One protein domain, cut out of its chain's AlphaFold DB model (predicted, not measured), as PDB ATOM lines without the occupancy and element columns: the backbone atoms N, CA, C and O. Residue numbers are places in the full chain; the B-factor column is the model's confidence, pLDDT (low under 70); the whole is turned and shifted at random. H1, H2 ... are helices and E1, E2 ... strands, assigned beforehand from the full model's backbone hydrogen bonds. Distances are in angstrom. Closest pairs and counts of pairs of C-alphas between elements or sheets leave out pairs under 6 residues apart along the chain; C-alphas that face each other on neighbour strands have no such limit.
ATOM      1  N   GLU A  16     -61.951  10.331  31.400       83.31
ATOM      2  CA  GLU A  16     -61.929   9.047  32.118       83.31
ATOM      3  C   GLU A  16     -61.662   7.879  31.161       83.31
ATOM      4  O   GLU A  16     -60.676   7.170  31.315       83.31
ATOM      5  N   SER A  17     -62.451   7.769  30.087       82.06
ATOM      6  CA  SER A  17     -62.279   6.722  29.070       82.06
ATOM      7  C   SER A  17     -60.903   6.751  28.406       82.06
ATOM      8  O   SER A  17     -60.411   5.710  27.973       82.06
ATOM      9  N   VAL A  18     -60.320   7.943  28.275       84.44
ATOM     10  CA  VAL A  18     -58.994   8.155  27.695       84.44
ATOM     11  C   VAL A  18     -57.885   7.752  28.666       84.44
ATOM     12  O   VAL A  18     -56.905   7.141  28.251       84.44
ATOM     13  N   LEU A  19     -58.022   8.088  29.948       86.88
ATOM     14  CA  LEU A  19     -57.068   7.673  30.973       86.88
ATOM     15  C   LEU A  19     -57.110   6.157  31.167       86.88
ATOM     16  O   LEU A  19     -56.052   5.543  31.240       86.88
ATOM     17  N   ASP A  20     -58.298   5.548  31.145       87.62
ATOM     18  CA  ASP A  20     -58.438   4.091  31.180       87.62
ATOM     19  C   ASP A  20     -57.727   3.428  29.989       87.62
ATOM     20  O   ASP A  20     -57.068   2.405  30.153       87.62
ATOM     21  N   GLU A  21     -57.824   4.022  28.792       89.38
ATOM     22  CA  GLU A  21     -57.127   3.562  27.582       89.38
ATOM     23  C   GLU A  21     -55.606   3.674  27.732       89.38
ATOM     24  O   GLU A  21     -54.878   2.742  27.389       89.38
ATOM     25  N   HIS A  22     -55.125   4.809  28.253       88.44
ATOM     26  CA  HIS A  22     -53.700   5.052  28.489       88.44
ATOM     27  C   HIS A  22     -53.132   4.070  29.514       88.44
ATOM     28  O   HIS A  22     -52.139   3.404  29.240       88.44
ATOM     29  N   PHE A  23     -53.792   3.904  30.660       88.75
ATOM     30  CA  PHE A  23     -53.348   2.955  31.676       88.75
ATOM     31  C   PHE A  23     -53.417   1.512  31.179       88.75
ATOM     32  O   PHE A  23     -52.498   0.743  31.446       88.75
ATOM     33  N   TRP A  24     -54.429   1.153  30.385       89.75
ATOM     34  CA  TRP A  24     -54.498  -0.168  29.761       89.75
ATOM     35  C   TRP A  24     -53.337  -0.436  28.788       89.75
ATOM     36  O   TRP A  24     -52.885  -1.575  28.673       89.75
ATOM     37  N   LEU A  25     -52.835   0.593  28.099       89.31
ATOM     38  CA  LEU A  25     -51.660   0.476  27.227       89.31
ATOM     39  C   LEU A  25     -50.358   0.324  28.024       89.31
ATOM     40  O   LEU A  25     -49.497  -0.469  27.645       89.31
ATOM     41  N   VAL A  26     -50.213   1.082  29.112       86.56
ATOM     42  CA  VAL A  26     -48.952   1.198  29.861       86.56
ATOM     43  C   VAL A  26     -48.807   0.130  30.957       86.56
ATOM     44  O   VAL A  26     -47.685  -0.220  31.310       86.56
ATOM     45  N   GLN A  27     -49.896  -0.481  31.437       81.50
ATOM     46  CA  GLN A  27     -49.876  -1.503  32.506       81.50
ATOM     47  C   GLN A  27     -49.008  -2.745  32.216       81.50
ATOM     48  O   GLN A  27     -48.680  -3.488  33.133       81.50
ATOM     49  N   GLY A  28     -48.659  -3.007  30.951       74.81
ATOM     50  CA  GLY A  28     -47.744  -4.090  30.561       74.81
ATOM     51  C   GLY A  28     -46.280  -3.661  30.421       74.81
ATOM     52  O   GLY A  28     -45.428  -4.490  30.108       74.81
ATOM     53  N   GLN A  29     -46.000  -2.371  30.589       81.19
ATOM     54  CA  GLN A  29     -44.694  -1.747  30.379       81.19
ATOM     55  C   GLN A  29     -44.120  -1.148  31.667       81.19
ATOM     56  O   GLN A  29     -42.902  -1.053  31.790       81.19
ATOM     57  N   VAL A  30     -44.987  -0.740  32.596       82.94
ATOM     58  CA  VAL A  30     -44.643  -0.021  33.826       82.94
ATOM     59  C   VAL A  30     -45.400  -0.635  35.002       82.94
ATOM     60  O   VAL A  30     -46.541  -1.080  34.848       82.94
ATOM     61  N   ASP A  31     -44.776  -0.648  36.179       85.31
ATOM     62  CA  ASP A  31     -45.397  -1.156  37.397       85.31
ATOM     63  C   ASP A  31     -46.591  -0.292  37.828       85.31
ATOM     64  O   ASP A  31     -46.610   0.929  37.674       85.31
ATOM     65  N   ALA A  32     -47.599  -0.917  38.446       83.75
ATOM     66  CA  ALA A  32     -48.835  -0.232  38.840       83.75
ATOM     67  C   ALA A  32     -48.607   0.969  39.780       83.75
ATOM     68  O   ALA A  32     -49.381   1.925  39.758       83.75
ATOM     69  N   ALA A  33     -47.551   0.921  40.600       85.88
ATOM     70  CA  ALA A  33     -47.178   2.009  41.504       85.88
ATOM     71  C   ALA A  33     -46.634   3.242  40.763       85.88
ATOM     72  O   ALA A  33     -46.790   4.355  41.254       85.88
ATOM     73  N   GLU A  34     -46.051   3.048  39.580       86.00
ATOM     74  CA  GLU A  34     -45.360   4.079  38.800       86.00
ATOM     75  C   GLU A  34     -46.257   4.698  37.713       86.00
ATOM     76  O   GLU A  34     -45.879   5.680  37.083       86.00
ATOM     77  N   LEU A  35     -47.475   4.181  37.497       84.75
ATOM     78  CA  LEU A  35     -48.391   4.671  36.453       84.75
ATOM     79  C   LEU A  35     -48.727   6.164  36.583       84.75
ATOM     80  O   LEU A  35     -48.871   6.862  35.579       84.75
ATOM     81  N   LEU A  36     -48.886   6.661  37.813       85.38
ATOM     82  CA  LEU A  36     -49.173   8.080  38.047       85.38
ATOM     83  C   LEU A  36     -47.949   8.959  37.794       85.38
ATOM     84  O   LEU A  36     -48.102  10.068  37.282       85.38
ATOM     85  N   ASP A  37     -46.761   8.453  38.116       83.88
ATOM     86  CA  ASP A  37     -45.504   9.152  37.866       83.88
ATOM     87  C   ASP A  37     -45.208   9.185  36.362       83.88
ATOM     88  O   ASP A  37     -44.880  10.244  35.827       83.88
ATOM     89  N   GLU A  38     -45.451   8.084  35.640       81.75
ATOM     90  CA  GLU A  38     -45.386   8.022  34.173       81.75
ATOM     91  C   GLU A  38     -46.333   9.042  33.535       81.75
ATOM     92  O   GLU A  38     -45.911   9.857  32.709       81.75
ATOM     93  N   LEU A  39     -47.590   9.080  33.984       84.44
ATOM     94  CA  LEU A  39     -48.562  10.056  33.504       84.44
ATOM     95  C   LEU A  39     -48.113  11.494  33.807       84.44
ATOM     96  O   LEU A  39     -48.252  12.381  32.962       84.44
ATOM     97  N   GLY A  40     -47.566  11.742  34.998       81.94
ATOM     98  CA  GLY A  40     -47.016  13.041  35.385       81.94
ATOM     99  C   GLY A  40     -45.863  13.475  34.480       81.94
ATOM    100  O   GLY A  40     -45.828  14.619  34.020       81.94
ATOM    101  N   LEU A  41     -44.967  12.543  34.162       76.69
ATOM    102  CA  LEU A  41     -43.844  12.732  33.249       76.69
ATOM    103  C   LEU A  41     -44.288  12.974  31.801       76.69
ATOM    104  O   LEU A  41     -43.635  13.738  31.093       76.69
ATOM    105  N   ALA A  42     -45.375  12.347  31.351       75.00
ATOM    106  CA  ALA A  42     -45.963  12.576  30.031       75.00
ATOM    107  C   ALA A  42     -46.707  13.916  29.923       75.00
ATOM    108  O   ALA A  42     -46.720  14.552  28.871       75.00
ATOM    109  N   LEU A  43     -47.330  14.363  31.015       76.12
ATOM    110  CA  LEU A  43     -48.009  15.659  31.096       76.12
ATOM    111  C   LEU A  43     -47.038  16.836  31.195       76.12
ATOM    112  O   LEU A  43     -47.427  17.989  30.960       76.12
ATOM    113  N   HIS A  44     -45.788  16.570  31.567       70.12
ATOM    114  CA  HIS A  44     -44.774  17.595  31.684       70.12
ATOM    115  C   HIS A  44     -44.337  18.056  30.291       70.12
ATOM    116  O   HIS A  44     -43.454  17.476  29.674       70.12
ATOM    117  N   ALA A  45     -44.951  19.128  29.785       59.28
ATOM    118  CA  ALA A  45     -44.564  19.712  28.507       59.28
ATOM    119  C   ALA A  45     -43.085  20.136  28.546       59.28
ATOM    120  O   ALA A  45     -42.728  21.094  29.238       59.28
ATOM    121  N   SER A  46     -42.235  19.447  27.782       59.97
ATOM    122  CA  SER A  46     -40.802  19.725  27.666       59.97
ATOM    123  C   SER A  46     -40.539  21.146  27.141       59.97
ATOM    124  O   SER A  46     -40.536  21.420  25.934       59.97
ATOM    125  N   LEU A  47     -40.301  22.091  28.054       62.59
ATOM    126  CA  LEU A  47     -39.983  23.483  27.731       62.59
ATOM    127  C   LEU A  47     -38.580  23.565  27.134       62.59
ATOM    128  O   LEU A  47     -37.595  23.246  27.790       62.59
ATOM    129  N   GLY A  48     -38.485  24.040  25.892       64.25
ATOM    130  CA  GLY A  48     -37.211  24.197  25.201       64.25
ATOM    131  C   GLY A  48     -36.849  25.614  24.870       64.25
ATOM    132  O   GLY A  48     -37.727  26.433  24.610       64.25
ATOM    133  N   TRP A  49     -35.553  25.852  24.735       67.69
ATOM    134  CA  TRP A  49     -35.044  26.999  23.998       67.69
ATOM    135  C   TRP A  49     -34.545  26.550  22.629       67.69
ATOM    136  O   TRP A  49     -33.995  25.461  22.489       67.69
ATOM    137  N   PHE A  50     -34.783  27.382  21.622       71.25
ATOM    138  CA  PHE A  50     -34.335  27.150  20.261       71.25
ATOM    139  C   PHE A  50     -33.719  28.416  19.687       71.25
ATOM    140  O   PHE A  50     -34.304  29.496  19.787       71.25
ATOM    141  N   THR A  51     -32.578  28.262  19.027       74.38
ATOM    142  CA  THR A  51     -31.876  29.355  18.362       74.38
ATOM    143  C   THR A  51     -32.097  29.305  16.850       74.38
ATOM    144  O   THR A  51     -31.532  28.476  16.138       74.38
ATOM    145  N   PHE A  52     -32.905  30.229  16.330       76.12
ATOM    146  CA  PHE A  52     -33.021  30.475  14.896       76.12
ATOM    147  C   PHE A  52     -31.777  31.213  14.410       76.12
ATOM    148  O   PHE A  52     -31.496  32.333  14.844       76.12
ATOM    149  N   ARG A  53     -31.038  30.598  13.482       76.38
ATOM    150  CA  ARG A  53     -29.951  31.278  12.775       76.38
ATOM    151  C   ARG A  53     -30.531  32.144  11.662       76.38
ATOM    152  O   ARG A  53     -31.288  31.651  10.827       76.38
ATOM    153  N   LEU A  64     -35.763  31.607  20.917       73.38
ATOM    154  CA  LEU A  64     -37.182  31.520  21.244       73.38
ATOM    155  C   LEU A  64     -37.451  30.329  22.153       73.38
ATOM    156  O   LEU A  64     -36.881  29.251  21.982       73.38
ATOM    157  N   ARG A  65     -38.366  30.517  23.103       70.44
ATOM    158  CA  ARG A  65     -38.916  29.405  23.871       70.44
ATOM    159  C   ARG A  65     -39.896  28.644  22.988       70.44
ATOM    160  O   ARG A  65     -40.845  29.232  22.472       70.44
ATOM    161  N   CYS A  66     -39.682  27.348  22.834       67.62
ATOM    162  CA  CYS A  66     -40.501  26.494  21.996       67.62
ATOM    163  C   CYS A  66     -41.054  25.306  22.789       67.62
ATOM    164  O   CYS A  66     -40.321  24.639  23.520       67.62
ATOM    165  N   HIS A  67     -42.354  25.064  22.617       62.97
ATOM    166  CA  HIS A  67     -43.110  23.984  23.260       62.97
ATOM    167  C   HIS A  67     -43.503  22.875  22.268       62.97
ATOM    168  O   HIS A  67     -43.970  21.827  22.684       62.97
ATOM    169  N   ALA A  68     -43.375  23.124  20.956       54.12
ATOM    170  CA  ALA A  68     -43.961  22.273  19.911       54.12
ATOM    171  C   ALA A  68     -43.018  21.963  18.732       54.12
ATOM    172  O   ALA A  68     -43.348  21.144  17.883       54.12
ATOM    173  N   ALA A  69     -41.856  22.612  18.659       57.44
ATOM    174  CA  ALA A  69     -40.839  22.361  17.643       57.44
ATOM    175  C   ALA A  69     -39.498  22.181  18.347       57.44
ATOM    176  O   ALA A  69     -38.872  23.148  18.788       57.44
ATOM    177  N   VAL A  70     -39.101  20.923  18.499       58.34
ATOM    178  CA  VAL A  70     -37.864  20.529  19.165       58.34
ATOM    179  C   VAL A  70     -37.003  19.803  18.137       58.34
ATOM    180  O   VAL A  70     -37.512  18.934  17.426       58.34
ATOM    181  N   PRO A  71     -35.717  20.153  18.007       53.53
ATOM    182  CA  PRO A  71     -34.818  19.404  17.152       53.53
ATOM    183  C   PRO A  71     -34.603  18.011  17.750       53.53
ATOM    184  O   PRO A  71     -34.163  17.876  18.889       53.53
ATOM    185  N   PHE A  72     -34.913  16.974  16.968       52.91
ATOM    186  CA  PHE A  72     -34.721  15.576  17.368       52.91
ATOM    187  C   PHE A  72     -33.230  15.219  17.546       52.91
ATOM    188  O   PHE A  72     -32.879  14.335  18.319       52.91
ATOM    189  N   SER A  73     -32.338  15.945  16.865       50.56
ATOM    190  CA  SER A  73     -30.883  15.807  16.958       50.56
ATOM    191  C   SER A  73     -30.252  17.116  17.430       50.56
ATOM    192  O   SER A  73     -30.559  18.165  16.862       50.56
ATOM    193  N   GLY A  74     -29.357  17.031  18.420       52.53
ATOM    194  CA  GLY A  74     -28.711  18.152  19.108       52.53
ATOM    195  C   GLY A  74     -28.424  19.374  18.235       52.53
ATOM    196  O   GLY A  74     -27.443  19.422  17.493       52.53
ATOM    197  N   THR A  75     -29.257  20.400  18.376       51.25
ATOM    198  CA  THR A  75     -28.812  21.770  18.138       51.25
ATOM    199  C   THR A  75     -27.862  22.166  19.257       51.25
ATOM    200  O   THR A  75     -28.014  21.679  20.372       51.25
ATOM    201  N   GLU A  76     -26.879  22.999  18.906       55.56
ATOM    202  CA  GLU A  76     -25.843  23.641  19.730       55.56
ATOM    203  C   GLU A  76     -25.785  23.223  21.209       55.56
ATOM    204  O   GLU A  76     -26.750  23.405  21.943       55.56
ATOM    205  N   LYS A  77     -24.609  22.779  21.688       57.28
ATOM    206  CA  LYS A  77     -24.373  22.423  23.106       57.28
ATOM    207  C   LYS A  77     -24.994  23.418  24.100       57.28
ATOM    208  O   LYS A  77     -25.504  22.997  25.123       57.28
ATOM    209  N   ALA A  78     -25.034  24.710  23.764       58.03
ATOM    210  CA  ALA A  78     -25.678  25.751  24.564       58.03
ATOM    211  C   ALA A  78     -27.209  25.599  24.723       58.03
ATOM    212  O   ALA A  78     -27.735  25.857  25.807       58.03
ATOM    213  N   ASP A  79     -27.942  25.193  23.681       59.84
ATOM    214  CA  ASP A  79     -29.391  24.953  23.741       59.84
ATOM    215  C   ASP A  79     -29.720  23.632  24.443       59.84
ATOM    216  O   ASP A  79     -30.682  23.591  25.214       59.84
ATOM    217  N   ALA A  80     -28.889  22.600  24.254       60.31
ATOM    218  CA  ALA A  80     -28.964  21.357  25.021       60.31
ATOM    219  C   ALA A  80     -28.708  21.619  26.515       60.31
ATOM    220  O   ALA A  80     -29.601  21.404  27.320       60.31
ATOM    221  N   GLU A  81     -27.582  22.237  26.882       60.50
ATOM    222  CA  GLU A  81     -27.237  22.541  28.277       60.50
ATOM    223  C   GLU A  81     -28.234  23.479  28.973       60.50
ATOM    224  O   GLU A  81     -28.462  23.362  30.172       60.50
ATOM    225  N   THR A  82     -28.810  24.460  28.267       59.00
ATOM    226  CA  THR A  82     -29.817  25.349  28.879       59.00
ATOM    227  C   THR A  82     -31.145  24.627  29.069       59.00
ATOM    228  O   THR A  82     -31.857  24.906  30.030       59.00
ATOM    229  N   THR A  83     -31.492  23.724  28.150       59.25
ATOM    230  CA  THR A  83     -32.687  22.896  28.302       59.25
ATOM    231  C   THR A  83     -32.490  21.884  29.424       59.25
ATOM    232  O   THR A  83     -33.342  21.811  30.300       59.25
ATOM    233  N   ASP A  84     -31.342  21.214  29.480       59.84
ATOM    234  CA  ASP A  84     -30.987  20.288  30.555       59.84
ATOM    235  C   ASP A  84     -30.959  21.006  31.910       59.84
ATOM    236  O   ASP A  84     -31.512  20.489  32.866       59.84
ATOM    237  N   ARG A  85     -30.451  22.247  31.996       59.66
ATOM    238  CA  ARG A  85     -30.536  23.076  33.220       59.66
ATOM    239  C   ARG A  85     -31.961  23.508  33.594       59.66
ATOM    240  O   ARG A  85     -32.235  23.785  34.758       59.66
ATOM    241  N   ALA A  86     -32.857  23.655  32.619       57.12
ATOM    242  CA  ALA A  86     -34.262  23.972  32.880       57.12
ATOM    243  C   ALA A  86     -35.047  22.732  33.336       57.12
ATOM    244  O   ALA A  86     -35.981  22.865  34.126       57.12
ATOM    245  N   LEU A  87     -34.643  21.552  32.853       53.75
ATOM    246  CA  LEU A  87     -35.160  20.249  33.262       53.75
ATOM    247  C   LEU A  87     -34.557  19.791  34.599       53.75
ATOM    248  O   LEU A  87     -35.284  19.227  35.399       53.75
ATOM    249  N   SER A  88     -33.302  20.138  34.915       49.22
ATOM    250  CA  SER A  88     -32.589  19.744  36.146       49.22
ATOM    251  C   SER A  88     -33.150  20.344  37.440       49.22
ATOM    252  O   SER A  88     -32.637  20.063  38.517       49.22
ATOM    253  N   ASN A  89     -34.183  21.189  37.364       51.03
ATOM    254  CA  ASN A  89     -34.998  21.524  38.537       51.03
ATOM    255  C   ASN A  89     -35.940  20.369  38.942       51.03
ATOM    256  O   ASN A  89     -36.591  20.465  39.981       51.03
ATOM    257  N   PHE A  90     -36.004  19.301  38.142       50.59
ATOM    258  CA  PHE A  90     -36.736  18.065  38.384       50.59
ATOM    259  C   PHE A  90     -35.830  16.869  38.038       50.59
ATOM    260  O   PHE A  90     -35.634  16.562  36.869       50.59
ATOM    261  N   GLU A  91     -35.294  16.242  39.091       51.19
ATOM    262  CA  GLU A  91     -34.516  14.988  39.139       51.19
ATOM    263  C   GLU A  91     -33.214  14.894  38.313       51.19
ATOM    264  O   GLU A  91     -33.113  15.303  37.160       51.19
ATOM    265  N   GLU A  92     -32.179  14.313  38.933       47.28
ATOM    266  CA  GLU A  92     -30.824  14.172  38.371       47.28
ATOM    267  C   GLU A  92     -30.727  13.158  37.208       47.28
ATOM    268  O   GLU A  92     -29.681  13.091  36.566       47.28
ATOM    269  N   ASP A  93     -31.808  12.432  36.887       53.19
ATOM    270  CA  ASP A  93     -31.828  11.301  35.937       53.19
ATOM    271  C   ASP A  93     -32.805  11.489  34.749       53.19
ATOM    272  O   ASP A  93     -33.246  10.531  34.108       53.19
ATOM    273  N   ALA A  94     -33.173  12.736  34.428       53.59
ATOM    274  CA  ALA A  94     -34.110  13.020  33.341       53.59
ATOM    275  C   ALA A  94     -33.593  12.495  31.976       53.59
ATOM    276  O   ALA A  94     -32.457  12.783  31.584       53.59
ATOM    277  N   PRO A  95     -34.419  11.753  31.205       58.22
ATOM    278  CA  PRO A  95     -33.988  11.153  29.949       58.22
ATOM    279  C   PRO A  95     -33.621  12.219  28.907       58.22
ATOM    280  O   PRO A  95     -34.162  13.331  28.936       58.22
ATOM    281  N   PRO A  96     -32.769  11.879  27.917       64.75
ATOM    282  CA  PRO A  96     -32.446  12.783  26.822       64.75
ATOM    283  C   PRO A  96     -33.721  13.336  26.185       64.75
ATOM    284  O   PRO A  96     -34.660  12.599  25.900       64.75
ATOM    285  N   ARG A  97     -33.762  14.637  25.904       67.75
ATOM    286  CA  ARG A  97     -34.992  15.314  25.467       67.75
ATOM    287  C   ARG A  97     -35.712  14.674  24.271       67.75
ATOM    288  O   ARG A  97     -36.936  14.716  24.204       67.75
ATOM    289  N   ALA A  98     -34.972  14.100  23.321       69.19
ATOM    290  CA  ALA A  98     -35.552  13.394  22.177       69.19
ATOM    291  C   ALA A  98     -36.355  12.147  22.603       69.19
ATOM    292  O   ALA A  98     -37.397  11.856  22.018       69.19
ATOM    293  N   GLU A  99     -35.895  11.454  23.646       72.56
ATOM    294  CA  GLU A  99     -36.597  10.340  24.282       72.56
ATOM    295  C   GLU A  99     -37.842  10.834  25.032       72.56
ATOM    296  O   GLU A  99     -38.927  10.284  24.850       72.56
ATOM    297  N   GLY A 100     -37.717  11.936  25.783       75.38
ATOM    298  CA  GLY A 100     -38.855  12.593  26.439       75.38
ATOM    299  C   GLY A 100     -39.960  12.977  25.450       75.38
ATOM    300  O   GLY A 100     -41.104  12.571  25.617       75.38
ATOM    301  N   LEU A 101     -39.605  13.637  24.342       75.44
ATOM    302  CA  LEU A 101     -40.557  14.036  23.300       75.44
ATOM    303  C   LEU A 101     -41.244  12.834  22.633       75.44
ATOM    304  O   LEU A 101     -42.420  12.906  22.276       75.44
ATOM    305  N   ARG A 102     -40.514  11.729  22.446       77.75
ATOM    306  CA  ARG A 102     -41.071  10.479  21.918       77.75
ATOM    307  C   ARG A 102     -42.083   9.874  22.883       77.75
ATOM    308  O   ARG A 102     -43.132   9.420  22.429       77.75
ATOM    309  N   ARG A 103     -41.760   9.843  24.177       79.44
ATOM    310  CA  ARG A 103     -42.666   9.361  25.224       79.44
ATOM    311  C   ARG A 103     -43.919  10.232  25.278       79.44
ATOM    312  O   ARG A 103     -45.011   9.701  25.138       79.44
ATOM    313  N   GLU A 104     -43.752  11.553  25.339       81.25
ATOM    314  CA  GLU A 104     -44.840  12.541  25.317       81.25
ATOM    315  C   GLU A 104     -45.754  12.359  24.088       81.25
ATOM    316  O   GLU A 104     -46.971  12.274  24.236       81.25
ATOM    317  N   PHE A 105     -45.194  12.205  22.880       84.25
ATOM    318  CA  PHE A 105     -45.973  11.973  21.650       84.25
ATOM    319  C   PHE A 105     -46.712  10.623  21.631       84.25
ATOM    320  O   PHE A 105     -47.740  10.481  20.969       84.25
ATOM    321  N   ASN A 106     -46.195   9.616  22.338       85.25
ATOM    322  CA  ASN A 106     -46.873   8.334  22.539       85.25
ATOM    323  C   ASN A 106     -47.885   8.378  23.690       85.25
ATOM    324  O   ASN A 106     -48.293   7.328  24.186       85.25
ATOM    325  N   THR A 107     -48.343   9.569  24.062       83.62
ATOM    326  CA  THR A 107     -49.488   9.784  24.946       83.62
ATOM    327  C   THR A 107     -50.563  10.592  24.219       83.62
ATOM    328  O   THR A 107     -50.363  11.068  23.102       83.62
ATOM    329  N   LEU A 108     -51.733  10.754  24.838       77.62
ATOM    330  CA  LEU A 108     -52.794  11.606  24.289       77.62
ATOM    331  C   LEU A 108     -52.497  13.112  24.450       77.62
ATOM    332  O   LEU A 108     -53.209  13.953  23.899       77.62
ATOM    333  N   PHE A 109     -51.474  13.472  25.217       80.56
ATOM    334  CA  PHE A 109     -51.148  14.866  25.479       80.56
ATOM    335  C   PHE A 109     -50.255  15.449  24.382       80.56
ATOM    336  O   PHE A 109     -49.982  14.842  23.348       80.56
ATOM    337  N   TRP A 110     -49.855  16.701  24.574       76.50
ATOM    338  CA  TRP A 110     -48.960  17.357  23.634       76.50
ATOM    339  C   TRP A 110     -47.588  16.675  23.640       76.50
ATOM    340  O   TRP A 110     -47.121  16.304  24.712       76.50
ATOM    341  N   PRO A 111     -46.912  16.592  22.481       79.62
ATOM    342  CA  PRO A 111     -47.303  17.142  21.179       79.62
ATOM    343  C   PRO A 111     -48.233  16.226  20.359       79.62
ATOM    344  O   PRO A 111     -48.087  15.017  20.353       79.62
ATOM    345  N   HIS A 112     -49.130  16.807  19.547       82.62
ATOM    346  CA  HIS A 112     -49.998  16.035  18.633       82.62
ATOM    347  C   HIS A 112     -49.399  15.795  17.235       82.62
ATOM    348  O   HIS A 112     -49.967  15.063  16.423       82.62
ATOM    349  N   VAL A 113     -48.284  16.453  16.909       84.12
ATOM    350  CA  VAL A 113     -47.585  16.307  15.626       84.12
ATOM    351  C   VAL A 113     -46.106  16.114  15.912       84.12
ATOM    352  O   VAL A 113     -45.481  16.972  16.529       84.12
ATOM    353  N   HIS A 114     -45.549  15.012  15.417       81.62
ATOM    354  CA  HIS A 114     -44.118  14.743  15.460       81.62
ATOM    355  C   HIS A 114     -43.544  14.791  14.042       81.62
ATOM    356  O   HIS A 114     -43.952  14.029  13.162       81.62
ATOM    357  N   ALA A 115     -42.607  15.711  13.816       81.38
ATOM    358  CA  ALA A 115     -41.903  15.866  12.550       81.38
ATOM    359  C   ALA A 115     -40.444  15.445  12.733       81.38
ATOM    360  O   ALA A 115     -39.734  15.991  13.574       81.38
ATOM    361  N   THR A 116     -39.991  14.482  11.934       77.44
ATOM    362  CA  THR A 116     -38.622  13.960  11.993       77.44
ATOM    363  C   THR A 116     -38.040  13.778  10.592       77.44
ATOM    364  O   THR A 116     -38.774  13.626   9.612       77.44
ATOM    365  N   THR A 117     -36.711  13.813  10.501       77.19
ATOM    366  CA  THR A 117     -35.941  13.544   9.274       77.19
ATOM    367  C   THR A 117     -35.376  12.124   9.318       77.19
ATOM    368  O   THR A 117     -35.527  11.442  10.325       77.19
ATOM    369  N   SER A 118     -34.734  11.651   8.249       66.25
ATOM    370  CA  SER A 118     -34.162  10.295   8.180       66.25
ATOM    371  C   SER A 118     -33.060  10.017   9.219       66.25
ATOM    372  O   SER A 118     -32.724   8.861   9.455       66.25
ATOM    373  N   ILE A 119     -32.503  11.055   9.852       55.31
ATOM    374  CA  ILE A 119     -31.486  10.938  10.904       55.31
ATOM    375  C   ILE A 119     -32.196  10.746  12.250       55.31
ATOM    376  O   ILE A 119     -32.945  11.620  12.683       55.31
ATOM    377  N   GLY A 120     -31.952   9.612  12.914       51.84
ATOM    378  CA  GLY A 120     -32.561   9.281  14.210       51.84
ATOM    379  C   GLY A 120     -33.821   8.418  14.114       51.84
ATOM    380  O   GLY A 120     -34.660   8.435  15.003       51.84
ATOM    381  N   GLN A 121     -33.980   7.688  13.014       51.88
ATOM    382  CA  GLN A 121     -35.185   6.927  12.728       51.88
ATOM    383  C   GLN A 121     -35.122   5.462  13.210       51.88
ATOM    384  O   GLN A 121     -36.165   4.877  13.469       51.88
TER     385      GLN A 121
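AT A GLANCE: This is residues 16 to 53 and 64 to 121 of the 284 residues of an uncharacterized protein of Aureimonas ureilytica (UniProt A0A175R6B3). The model is a row of small parts with few contacts between them: H1 and H2 make a corner at one end, H4 lies near the middle, and at the other end H3 packs on E1 of a small ribbon of two strands, E1 and E2. After H4, residues 106 to 121 form a tail with no named element. The printed part has 96 residues with four named helices and two named strands, in the order H1, H2, E1, E2, H3, H4, and the sheet, in the order E1, E2, is antiparallel. The class is mostly helix, with 40 residues in helices and 8 in strands. The whole is only just compact, close to loose, with a radius of gyration of the C-alphas of 14.5 A and spans of 43 by 29 by 22 A.

IN THESE COORDINATES: H1 is residues 16 to 26, from C-alpha 16 at (-61.929, 9.047, 32.118), and measures 15.3 A from first to last C-alpha. H2, residues 35 to 43, measures 12.2 A. E1 is residues 48 to 52, 12.8 A long, ending at C-alpha 52 at (-33.021, 30.475, 14.896). E2 is residues 64 to 66, 6.1 A. H3, residues 77 to 87, measures 15.0 A. H4, residues 97 to 105, measures 12.1 A and ends at C-alpha 105 at (-45.973, 11.973, 21.650).

HOW THE PARTS SIT: H1 and H2 are close but not clearly touching, with the closest C-alphas, those of Phe 23 and Leu 35, 7.1 A apart. Their lines are about perpendicular, at 73 degrees. H2 and H4 touch, with the closest C-alphas, those of Ala 42 and Glu 104, 4.8 A apart, and their lines are about perpendicular, at 75 degrees. E1 and E2 are antiparallel neighbours at 133 degrees; N 50 and O 64, at 2.8 A, and N 48 and O 66, at 3.1 A, are within hydrogen-bond range. The closest C-alphas of E1 and H3 are those of Gly 48 and Thr 83, 5.6 A apart. H3 and H4 are only just apart, with a closest C-alpha distance of 8.2 A. H1 is apart from H3, H4 and both strands. In H1, H2, H3 and H4 every O i to N i+4 pair is within hydrogen-bond range.

THE WHOLE: The two C-alphas farthest apart are those of Ala 32 and Arg 53, 45.0 A. Residues 54 to 63 are not printed, and C-alphas 53 and 64 are 11.1 A apart across this cut, which lies in the link from E1 to E2. Of the links that are printed whole, H2 to E1 is tight, the others are short, and none is long. The mean pLDDT of the printed part is 70.7; residues 45 to 49, 66 to 98 and 118 to 121 are under 70, and H3 has a mean of 59.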